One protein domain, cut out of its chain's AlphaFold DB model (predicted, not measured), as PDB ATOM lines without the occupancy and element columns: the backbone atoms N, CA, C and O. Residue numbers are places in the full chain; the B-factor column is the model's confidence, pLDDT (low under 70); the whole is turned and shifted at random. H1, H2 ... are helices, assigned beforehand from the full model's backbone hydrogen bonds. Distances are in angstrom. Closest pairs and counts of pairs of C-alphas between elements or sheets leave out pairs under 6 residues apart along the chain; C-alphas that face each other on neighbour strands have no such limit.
ATOM      1  N   MET A  53     164.213 335.699 177.567       72.69
ATOM      2  CA  MET A  53     165.629 335.837 177.932       72.69
ATOM      3  C   MET A  53     166.557 335.058 177.000       72.69
ATOM      4  O   MET A  53     167.700 335.458 176.797       72.69
ATOM      5  N   ALA A  54     166.083 333.948 176.427       70.00
ATOM      6  CA  ALA A  54     166.919 333.101 175.581       70.00
ATOM      7  C   ALA A  54     167.482 333.835 174.365       70.00
ATOM      8  O   ALA A  54     168.665 333.678 174.070       70.00
ATOM      9  N   ASP A  55     166.685 334.698 173.732       68.50
ATOM     10  CA  ASP A  55     167.096 335.453 172.543       68.50
ATOM     11  C   ASP A  55     168.311 336.348 172.827       68.50
ATOM     12  O   ASP A  55     169.186 336.521 171.979       68.50
ATOM     13  N   GLN A  56     168.397 336.885 174.043       67.50
ATOM     14  CA  GLN A  56     169.500 337.744 174.468       67.50
ATOM     15  C   GLN A  56     170.721 336.936 174.920       67.50
ATOM     16  O   GLN A  56     171.863 337.346 174.716       67.50
ATOM     17  N   LEU A  57     170.502 335.743 175.480       70.50
ATOM     18  CA  LEU A  57     171.568 334.899 176.022       70.50
ATOM     19  C   LEU A  57     172.426 334.214 174.957       70.50
ATOM     20  O   LEU A  57     173.588 333.910 175.240       70.50
ATOM     21  N   VAL A  58     171.907 334.027 173.737       65.56
ATOM     22  CA  VAL A  58     172.682 333.498 172.598       65.56
ATOM     23  C   VAL A  58     173.924 334.359 172.321       65.56
ATOM     24  O   VAL A  58     174.999 333.819 172.071       65.56
ATOM     25  N   GLY A  59     173.816 335.689 172.429       62.78
ATOM     26  CA  GLY A  59     174.954 336.603 172.247       62.78
ATOM     27  C   GLY A  59     175.908 336.659 173.450       62.78
ATOM     28  O   GLY A  59     177.123 336.803 173.292       62.78
ATOM     29  N   ILE A  60     175.368 336.497 174.659       62.75
ATOM     30  CA  ILE A  60     176.100 336.660 175.924       62.75
ATOM     31  C   ILE A  60     176.985 335.445 176.220       62.75
ATOM     32  O   ILE A  60     178.144 335.594 176.614       62.75
ATOM     33  N   CYS A  61     176.483 334.228 175.982       64.38
ATOM     34  CA  CYS A  61     177.242 333.001 176.256       64.38
ATOM     35  C   CYS A  61     178.521 332.881 175.406       64.38
ATOM     36  O   CYS A  61     179.442 332.162 175.792       64.38
ATOM     37  N   GLY A  62     178.589 333.583 174.269       59.91
ATOM     38  CA  GLY A  62     179.761 333.619 173.393       59.91
ATOM     39  C   GLY A  62     180.802 334.695 173.730       59.91
ATOM     40  O   GLY A  62     181.914 334.615 173.214       59.91
ATOM     41  N   SER A  63     180.476 335.692 174.565       54.81
ATOM     42  CA  SER A  63     181.283 336.918 174.710       54.81
ATOM     43  C   SER A  63     181.666 337.296 176.147       54.81
ATOM     44  O   SER A  63     182.666 337.993 176.332       54.81
ATOM     45  N   THR A  64     180.955 336.811 177.172       57.09
ATOM     46  CA  THR A  64     181.103 337.323 178.548       57.09
ATOM     47  C   THR A  64     181.520 336.247 179.554       57.09
ATOM     48  O   THR A  64     180.991 335.135 179.577       57.09
ATOM     49  N   GLN A  65     182.435 336.585 180.471       67.88
ATOM     50  CA  GLN A  65     182.720 335.764 181.654       67.88
ATOM     51  C   GLN A  65     181.559 335.863 182.664       67.88
ATOM     52  O   GLN A  65     181.669 336.562 183.667       67.88
ATOM     53  N   LEU A  66     180.446 335.156 182.435       77.88
ATOM     54  CA  LEU A  66     179.329 335.079 183.395       77.88
ATOM     55  C   LEU A  66     179.842 334.649 184.778       77.88
ATOM     56  O   LEU A  66     180.557 333.658 184.853       77.88
ATOM     57  N   SER A  67     179.532 335.347 185.875       83.12
ATOM     58  CA  SER A  67     179.903 334.862 187.224       83.12
ATOM     59  C   SER A  67     179.034 333.661 187.639       83.12
ATOM     60  O   SER A  67     178.042 333.350 186.979       83.12
ATOM     61  N   LEU A  68     179.401 332.956 188.718       83.06
ATOM     62  CA  LEU A  68     178.561 331.865 189.236       83.06
ATOM     63  C   LEU A  68     177.198 332.387 189.721       83.06
ATOM     64  O   LEU A  68     176.190 331.742 189.480       83.06
ATOM     65  N   GLU A  69     177.168 333.584 190.307       84.00
ATOM     66  CA  GLU A  69     175.937 334.255 190.743       84.00
ATOM     67  C   GLU A  69     175.024 334.570 189.551       84.00
ATOM     68  O   GLU A  69     173.834 334.279 189.595       84.00
ATOM     69  N   HIS A  70     175.576 335.083 188.442       83.31
ATOM     70  CA  HIS A  70     174.793 335.297 187.219       83.31
ATOM     71  C   HIS A  70     174.191 333.984 186.705       83.31
ATOM     72  O   HIS A  70     173.030 333.947 186.311       83.31
ATOM     73  N   ILE A  71     174.970 332.901 186.728       85.88
ATOM     74  CA  ILE A  71     174.514 331.573 186.309       85.88
ATOM     75  C   ILE A  71     173.382 331.072 187.211       85.88
ATOM     76  O   ILE A  71     172.388 330.569 186.698       85.88
ATOM     77  N   GLU A  72     173.511 331.216 188.529       88.69
ATOM     78  CA  GLU A  72     172.464 330.831 189.478       88.69
ATOM     79  C   GLU A  72     171.157 331.576 189.192       88.69
ATOM     80  O   GLU A  72     170.122 330.932 189.033       88.69
ATOM     81  N   ILE A  73     171.207 332.902 189.018       86.50
ATOM     82  CA  ILE A  73     169.997 333.685 188.740       86.50
ATOM     83  C   ILE A  73     169.388 333.295 187.386       86.50
ATOM     84  O   ILE A  73     168.174 333.145 187.288       86.50
ATOM     85  N   LEU A  74     170.206 333.078 186.348       87.12
ATOM     86  CA  LEU A  74     169.718 332.644 185.035       87.12
ATOM     87  C   LEU A  74     168.996 331.296 185.099       87.12
ATOM     88  O   LEU A  74     167.943 331.130 184.488       87.12
ATOM     89  N   ILE A  75     169.551 330.338 185.841       91.50
ATOM     90  CA  ILE A  75     168.952 329.012 186.010       91.50
ATOM     91  C   ILE A  75     167.656 329.108 186.820       91.50
ATOM     92  O   ILE A  75     166.675 328.465 186.462       91.50
ATOM     93  N   GLU A  76     167.624 329.917 187.881       92.00
ATOM     94  CA  GLU A  76     166.401 330.141 188.664       92.00
ATOM     95  C   GLU A  76     165.303 330.847 187.861       92.00
ATOM     96  O   GLU A  76     164.122 330.601 188.093       92.00
ATOM     97  N   ALA A  77     165.681 331.694 186.905       89.12
ATOM     98  CA  ALA A  77     164.760 332.500 186.118       89.12
ATOM     99  C   ALA A  77     164.169 331.771 184.897       89.12
ATOM    100  O   ALA A  77     163.187 332.255 184.334       89.12
ATOM    101  N   GLU A  78     164.721 330.635 184.462       90.31
ATOM    102  CA  GLU A  78     164.287 329.929 183.246       90.31
ATOM    103  C   GLU A  78     164.153 328.414 183.481       90.31
ATOM    104  O   GLU A  78     165.166 327.710 183.587       90.31
ATOM    105  N   PRO A  79     162.918 327.869 183.482       91.88
ATOM    106  CA  PRO A  79     162.683 326.443 183.683       91.88
ATOM    107  C   PRO A  79     163.429 325.546 182.689       91.88
ATOM    108  O   PRO A  79     163.828 324.441 183.055       91.88
ATOM    109  N   ALA A  80     163.662 326.001 181.450       90.94
ATOM    110  CA  ALA A  80     164.398 325.220 180.455       90.94
ATOM    111  C   ALA A  80     165.884 325.061 180.811       90.94
ATOM    112  O   ALA A  80     166.444 323.970 180.667       90.94
ATOM    113  N   PHE A  81     166.514 326.104 181.358       92.38
ATOM    114  CA  PHE A  81     167.889 326.027 181.852       92.38
ATOM    115  C   PHE A  81     167.968 325.159 183.106       92.38
ATOM    116  O   PHE A  81     168.807 324.260 183.174       92.38
ATOM    117  N   ALA A  82     167.057 325.368 184.062       93.88
ATOM    118  CA  ALA A  82     166.933 324.533 185.254       93.88
ATOM    119  C   ALA A  82     166.794 323.046 184.906       93.88
ATOM    120  O   ALA A  82     167.536 322.223 185.448       93.88
ATOM    121  N   ALA A  83     165.910 322.702 183.965       92.56
ATOM    122  CA  ALA A  83     165.700 321.327 183.521       92.56
ATOM    123  C   ALA A  83     166.984 320.728 182.941       92.56
ATOM    124  O   ALA A  83     167.408 319.652 183.369       92.56
ATOM    125  N   LYS A  84     167.646 321.432 182.011       92.75
ATOM    126  CA  LYS A  84     168.858 320.936 181.345       92.75
ATOM    127  C   LYS A  84     170.012 320.737 182.336       92.75
ATOM    128  O   LYS A  84     170.687 319.708 182.300       92.75
ATOM    129  N   VAL A  85     170.203 321.680 183.262       94.62
ATOM    130  CA  VAL A  85     171.238 321.615 184.308       94.62
ATOM    131  C   VAL A  85     170.971 320.471 185.286       94.62
ATOM    132  O   VAL A  85     171.873 319.675 185.547       94.62
ATOM    133  N   MET A  86     169.741 320.347 185.791       94.75
ATOM    134  CA  MET A  86     169.340 319.263 186.696       94.75
ATOM    135  C   MET A  86     169.497 317.894 186.036       94.75
ATOM    136  O   MET A  86     170.149 317.018 186.599       94.75
ATOM    137  N   THR A  87     168.984 317.730 184.813       92.62
ATOM    138  CA  THR A  87     169.095 316.483 184.039       92.62
ATOM    139  C   THR A  87     170.560 316.100 183.851       92.62
ATOM    140  O   THR A  87     170.964 314.968 184.122       92.62
ATOM    141  N   ARG A  88     171.411 317.061 183.460       94.69
ATOM    142  CA  ARG A  88     172.839 316.792 183.284       94.69
ATOM    143  C   ARG A  88     173.516 316.409 184.598       94.69
ATOM    144  O   ARG A  88     174.316 315.476 184.603       94.69
ATOM    145  N   ALA A  89     173.198 317.085 185.696       94.69
ATOM    146  CA  ALA A  89     173.743 316.770 187.012       94.69
ATOM    147  C   ALA A  89     173.265 315.412 187.557       94.69
ATOM    148  O   ALA A  89     174.012 314.757 188.283       94.69
ATOM    149  N   ASN A  90     172.050 314.985 187.205       93.38
ATOM    150  CA  ASN A  90     171.468 313.704 187.615       93.38
ATOM    151  C   ASN A  90     171.948 312.526 186.761       93.38
ATOM    152  O   ASN A  90     171.947 311.396 187.240       93.38
ATOM    153  N   SER A  91     172.459 312.790 185.553       91.88
ATOM    154  CA  SER A  91     173.128 311.771 184.728       91.88
ATOM    155  C   SER A  91     174.454 311.264 185.319       91.88
ATOM    156  O   SER A  91     174.980 310.241 184.876       91.88
ATOM    157  N   LEU A  92     175.002 311.971 186.312       91.94
ATOM    158  CA  LEU A  92     176.225 311.606 187.023       91.94
ATOM    159  C   LEU A  92     175.909 310.567 188.107       91.94
ATOM    160  O   LEU A  92     175.518 310.908 189.224       91.94
ATOM    161  N   THR A  93     176.061 309.287 187.761       88.88
ATOM    162  CA  THR A  93     175.683 308.142 188.609       88.88
ATOM    163  C   THR A  93     176.486 308.020 189.905       88.88
ATOM    164  O   THR A  93     176.083 307.293 190.808       88.88
ATOM    165  N   GLU A  94     177.622 308.708 190.009       91.50
ATOM    166  CA  GLU A  94     178.447 308.752 191.216       91.50
ATOM    167  C   GLU A  94     177.836 309.601 192.348       91.50
ATOM    168  O   GLU A  94     178.321 309.557 193.479       91.50
ATOM    169  N   PHE A  95     176.754 310.344 192.073       89.44
ATOM    170  CA  PHE A  95     176.020 311.133 193.061       89.44
ATOM    171  C   PHE A  95     174.549 310.689 193.154       89.44
ATOM    172  O   PHE A  95     173.946 310.332 192.142       89.44
ATOM    173  N   PRO A  96     173.905 310.779 194.335       89.62
ATOM    174  CA  PRO A  96     172.449 310.631 194.424       89.62
ATOM    175  C   PRO A  96     171.759 311.729 193.596       89.62
ATOM    176  O   PRO A  96     172.331 312.811 193.490       89.62
ATOM    177  N   PRO A  97     170.546 311.551 193.047       90.25
ATOM    178  CA  PRO A  97     169.878 312.600 192.271       90.25
ATOM    179  C   PRO A  97     169.793 313.938 193.027       90.25
ATOM    180  O   PRO A  97     169.449 313.978 194.210       90.25
ATOM    181  N   ALA A  98     170.162 315.032 192.361       93.62
ATOM    182  CA  ALA A  98     170.019 316.382 192.883       93.62
ATOM    183  C   ALA A  98     168.534 316.727 193.015       93.62
ATOM    184  O   ALA A  98     167.721 316.417 192.142       93.62
ATOM    185  N   VAL A  99     168.200 317.390 194.117       93.44
ATOM    186  CA  VAL A  99     166.834 317.839 194.434       93.44
ATOM    187  C   VAL A  99     166.713 319.358 194.513       93.44
ATOM    188  O   VAL A  99     165.618 319.883 194.657       93.44
ATOM    189  N   THR A 100     167.843 320.060 194.417       95.25
ATOM    190  CA  THR A 100     167.923 321.521 194.399       95.25
ATOM    191  C   THR A 100     168.841 321.975 193.270       95.25
ATOM    192  O   THR A 100     169.807 321.281 192.927       95.25
ATOM    193  N   LEU A 101     168.605 323.177 192.735       95.44
ATOM    194  CA  LEU A 101     169.477 323.759 191.709       95.44
ATOM    195  C   LEU A 101     170.907 323.927 192.221       95.44
ATOM    196  O   LEU A 101     171.856 323.591 191.521       95.44
ATOM    197  N   LYS A 102     171.075 324.331 193.484       94.19
ATOM    198  CA  LYS A 102     172.393 324.461 194.119       94.19
ATOM    199  C   LYS A 102     173.169 323.142 194.136       94.19
ATOM    200  O   LYS A 102     174.375 323.136 193.903       94.19
ATOM    201  N   GLN A 103     172.504 322.014 194.400       94.94
ATOM    202  CA  GLN A 103     173.149 320.699 194.324       94.94
ATOM    203  C   GLN A 103     173.571 320.359 192.892       94.94
ATOM    204  O   GLN A 103     174.685 319.873 192.703       94.94
ATOM    205  N   ALA A 104     172.718 320.632 191.901       94.94
ATOM    206  CA  ALA A 104     173.030 320.380 190.496       94.94
ATOM    207  C   ALA A 104     174.196 321.251 190.000       94.94
ATOM    208  O   ALA A 104     175.168 320.735 189.451       94.94
ATOM    209  N   ILE A 105     174.152 322.556 190.282       93.94
ATOM    210  CA  ILE A 105     175.187 323.530 189.914       93.94
ATOM    211  C   ILE A 105     176.537 323.147 190.523       93.94
ATOM    212  O   ILE A 105     177.540 323.137 189.817       93.94
ATOM    213  N   ARG A 106     176.583 322.744 191.802       93.06
ATOM    214  CA  ARG A 106     177.837 322.344 192.467       93.06
ATOM    215  C   ARG A 106     178.505 321.106 191.868       93.06
ATOM    216  O   ARG A 106     179.705 320.933 192.063       93.06
ATOM    217  N   ARG A 107     177.757 320.234 191.186       93.56
ATOM    218  CA  ARG A 107     178.309 319.030 190.535       93.56
ATOM    219  C   ARG A 107     178.922 319.329 189.180       93.56
ATOM    220  O   ARG A 107     179.796 318.597 188.721       93.56
ATOM    221  N   LEU A 108     178.449 320.380 188.524       92.44
ATOM    222  CA  LEU A 108     178.864 320.723 187.179       92.44
ATOM    223  C   LEU A 108     179.948 321.798 187.218       92.44
ATOM    224  O   LEU A 108     179.932 322.730 188.018       92.44
ATOM    225  N   LYS A 109     180.909 321.697 186.301       89.06
ATOM    226  CA  LYS A 109     181.855 322.793 186.080       89.06
ATOM    227  C   LYS A 109     181.108 323.962 185.442       89.06
ATOM    228  O   LYS A 109     180.313 323.755 184.528       89.06
ATOM    229  N   LYS A 110     181.454 325.189 185.836       89.31
ATOM    230  CA  LYS A 110     180.929 326.437 185.255       89.31
ATOM    231  C   LYS A 110     180.861 326.413 183.721       89.31
ATOM    232  O   LYS A 110     179.833 326.746 183.153       89.31
ATOM    233  N   VAL A 111     181.938 325.975 183.062       88.12
ATOM    234  CA  VAL A 111     182.009 325.880 181.590       88.12
ATOM    235  C   VAL A 111     180.926 324.959 181.026       88.12
ATOM    236  O   VAL A 111     180.282 325.315 180.045       88.12
ATOM    237  N   ALA A 112     180.679 323.813 181.667       91.00
ATOM    238  CA  ALA A 112     179.628 322.895 181.242       91.00
ATOM    239  C   ALA A 112     178.241 323.527 181.409       91.00
ATOM    240  O   ALA A 112     177.407 323.400 180.526       91.00
ATOM    241  N   ILE A 113     178.004 324.258 182.502       92.25
ATOM    242  CA  ILE A 113     176.724 324.941 182.728       92.25
ATOM    243  C   ILE A 113     176.465 326.001 181.650       92.25
ATOM    244  O   ILE A 113     175.383 326.029 181.073       92.25
ATOM    245  N   VAL A 114     177.465 326.829 181.331       88.94
ATOM    246  CA  VAL A 114     177.349 327.846 180.271       88.94
ATOM    247  C   VAL A 114     177.054 327.202 178.914       88.94
ATOM    248  O   VAL A 114     176.212 327.704 178.179       88.94
ATOM    249  N   GLN A 115     177.684 326.068 178.598       89.12
ATOM    250  CA  GLN A 115     177.399 325.324 177.366       89.12
ATOM    251  C   GLN A 115     175.957 324.807 177.312       89.12
ATOM    252  O   GLN A 115     175.323 324.927 176.269       89.12
ATOM    253  N   LEU A 116     175.417 324.289 178.420       91.25
ATOM    254  CA  LEU A 116     174.019 323.840 178.486       91.25
ATOM    255  C   LEU A 116     173.038 325.007 178.321       91.25
ATOM    256  O   LEU A 116     172.044 324.876 177.613       91.25
ATOM    257  N   ILE A 117     173.317 326.153 178.951       88.31
ATOM    258  CA  ILE A 117     172.505 327.368 178.783       88.31
ATOM    259  C   ILE A 117     172.546 327.818 177.321       88.31
ATOM    260  O   ILE A 117     171.497 328.087 176.743       88.31
ATOM    261  N   ALA A 118     173.729 327.845 176.704       85.94
ATOM    262  CA  ALA A 118     173.891 328.213 175.300       85.94
ATOM    263  C   ALA A 118     173.158 327.249 174.354       85.94
ATOM    264  O   ALA A 118     172.543 327.697 173.390       85.94
ATOM    265  N   GLU A 119     173.188 325.943 174.634       86.75
ATOM    266  CA  GLU A 119     172.463 324.914 173.879       86.75
ATOM    267  C   GLU A 119     170.953 325.174 173.901       86.75
ATOM    268  O   GLU A 119     170.319 325.240 172.849       86.75
ATOM    269  N   VAL A 120     170.388 325.396 175.091       87.12
ATOM    270  CA  VAL A 120     168.958 325.690 175.253       87.12
ATOM    271  C   VAL A 120     168.599 327.036 174.624       87.12
ATOM    272  O   VAL A 120     167.610 327.124 173.902       87.12
ATOM    273  N   ALA A 121     169.406 328.076 174.844       83.25
ATOM    274  CA  ALA A 121     169.175 329.405 174.281       83.25
ATOM    275  C   ALA A 121     169.227 329.403 172.744       83.25
ATOM    276  O   ALA A 121     168.450 330.100 172.104       83.25
ATOM    277  N   SER A 122     170.095 328.578 172.148       80.12
ATOM    278  CA  SER A 122     170.204 328.430 170.690       80.12
ATOM    279  C   SER A 122     169.035 327.654 170.074       80.12
ATOM    280  O   SER A 122     168.890 327.625 168.847       80.12
ATOM    281  N   ASN A 123     168.187 327.018 170.892       77.12
ATOM    282  CA  ASN A 123     166.996 326.317 170.431       77.12
ATOM    283  C   ASN A 123     165.880 327.319 170.072       77.12
ATOM    284  O   ASN A 123     164.874 327.478 170.764       77.12
TER     285      ASN A 123
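AT A GLANCE: This is residues 53 to 123 of the 304 residues of the protein "HDOD domain-containing protein" of Myxococcales bacterium (UniProt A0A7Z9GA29). Short helices cross one another in a small, elongated pack: H3 is crossed by H5 and H4, and H2 makes a corner with the beginning of H3 and also packs on H4. H1 packs on residues 118 to 121 of H5 at one end of the long axis, and the loop of residues 91 to 100 makes the other end. The printed part has 71 residues with five named helices, in the order H1, H2, H3, H4, H5, and no named strand; its class is all helix. The whole is compact, with a radius of gyration of the C-alphas of 11.5 A, and spans 34 by 21 by 17 A.

IN THESE COORDINATES: H3, residues 79 to 90, measures 16.0 A from first to last C-alpha and begins at C-alpha 79 (162.683, 326.443, 183.683). H5, residues 110 to 121, also has 12 residues and measures 16.4 A; its last C-alpha, 121, is at (169.175, 329.405, 174.281). H2, residues 68 to 77, measures 14.2 A. H1, residues 53 to 60, measures 10.7 A and begins at C-alpha 53 (165.629, 335.837, 177.932). H4, residues 101 to 107, measures 10.1 A.

HOW THE PARTS SIT: The packing of the helices is mostly crossed, with 1 shallow tilt among 5 pairs that touch. H3 touches H5 with residues 80 to 85 alone, at a steep tilt of 44 degrees, opposite ways; the closest C-alphas are those of Phe 81 and Ile 117, 5.7 A apart. H3 touches H4 at a steep tilt of 41 degrees, the same way; the closest C-alphas, of Ala 89 and Ala 104, are 5.1 A apart. H2 and H3 touch only at the corner, by their tight link; the closest C-alphas, of Ile 75 and Ala 82, are 5.0 A apart. H2 touches H4, with the C-alphas of Glu 76 and Leu 101 closest at 7.7 A. H2 and H5 only just touch, with 3 pairs of C-alphas within 8 A; Leu 68 and Lys 110 have the closest C-alphas, 7.1 A apart. H4 and H5 are close but not clearly touching. H1 touches H5 at a steep tilt of 54 degrees, with the C-alphas of Ala 54 and Ala 121 closest at 4.5 A; H1 is apart from H2, H3 and H4. Every O i to N i+4 pair is within hydrogen-bond range in H2, H3, H4 and H5, but 2 of 4 are in H1.

THE WHOLE: The C-alphas farthest apart, of Gln 56 and Glu 94, are 34.7 A apart. The printed part has no cut. No link is long; those from H2 to H3 and from H4 to H5 are tight. The mean pLDDT of the printed part is 85.4, and residues 55 to 56 and 58 to 65 are under 70.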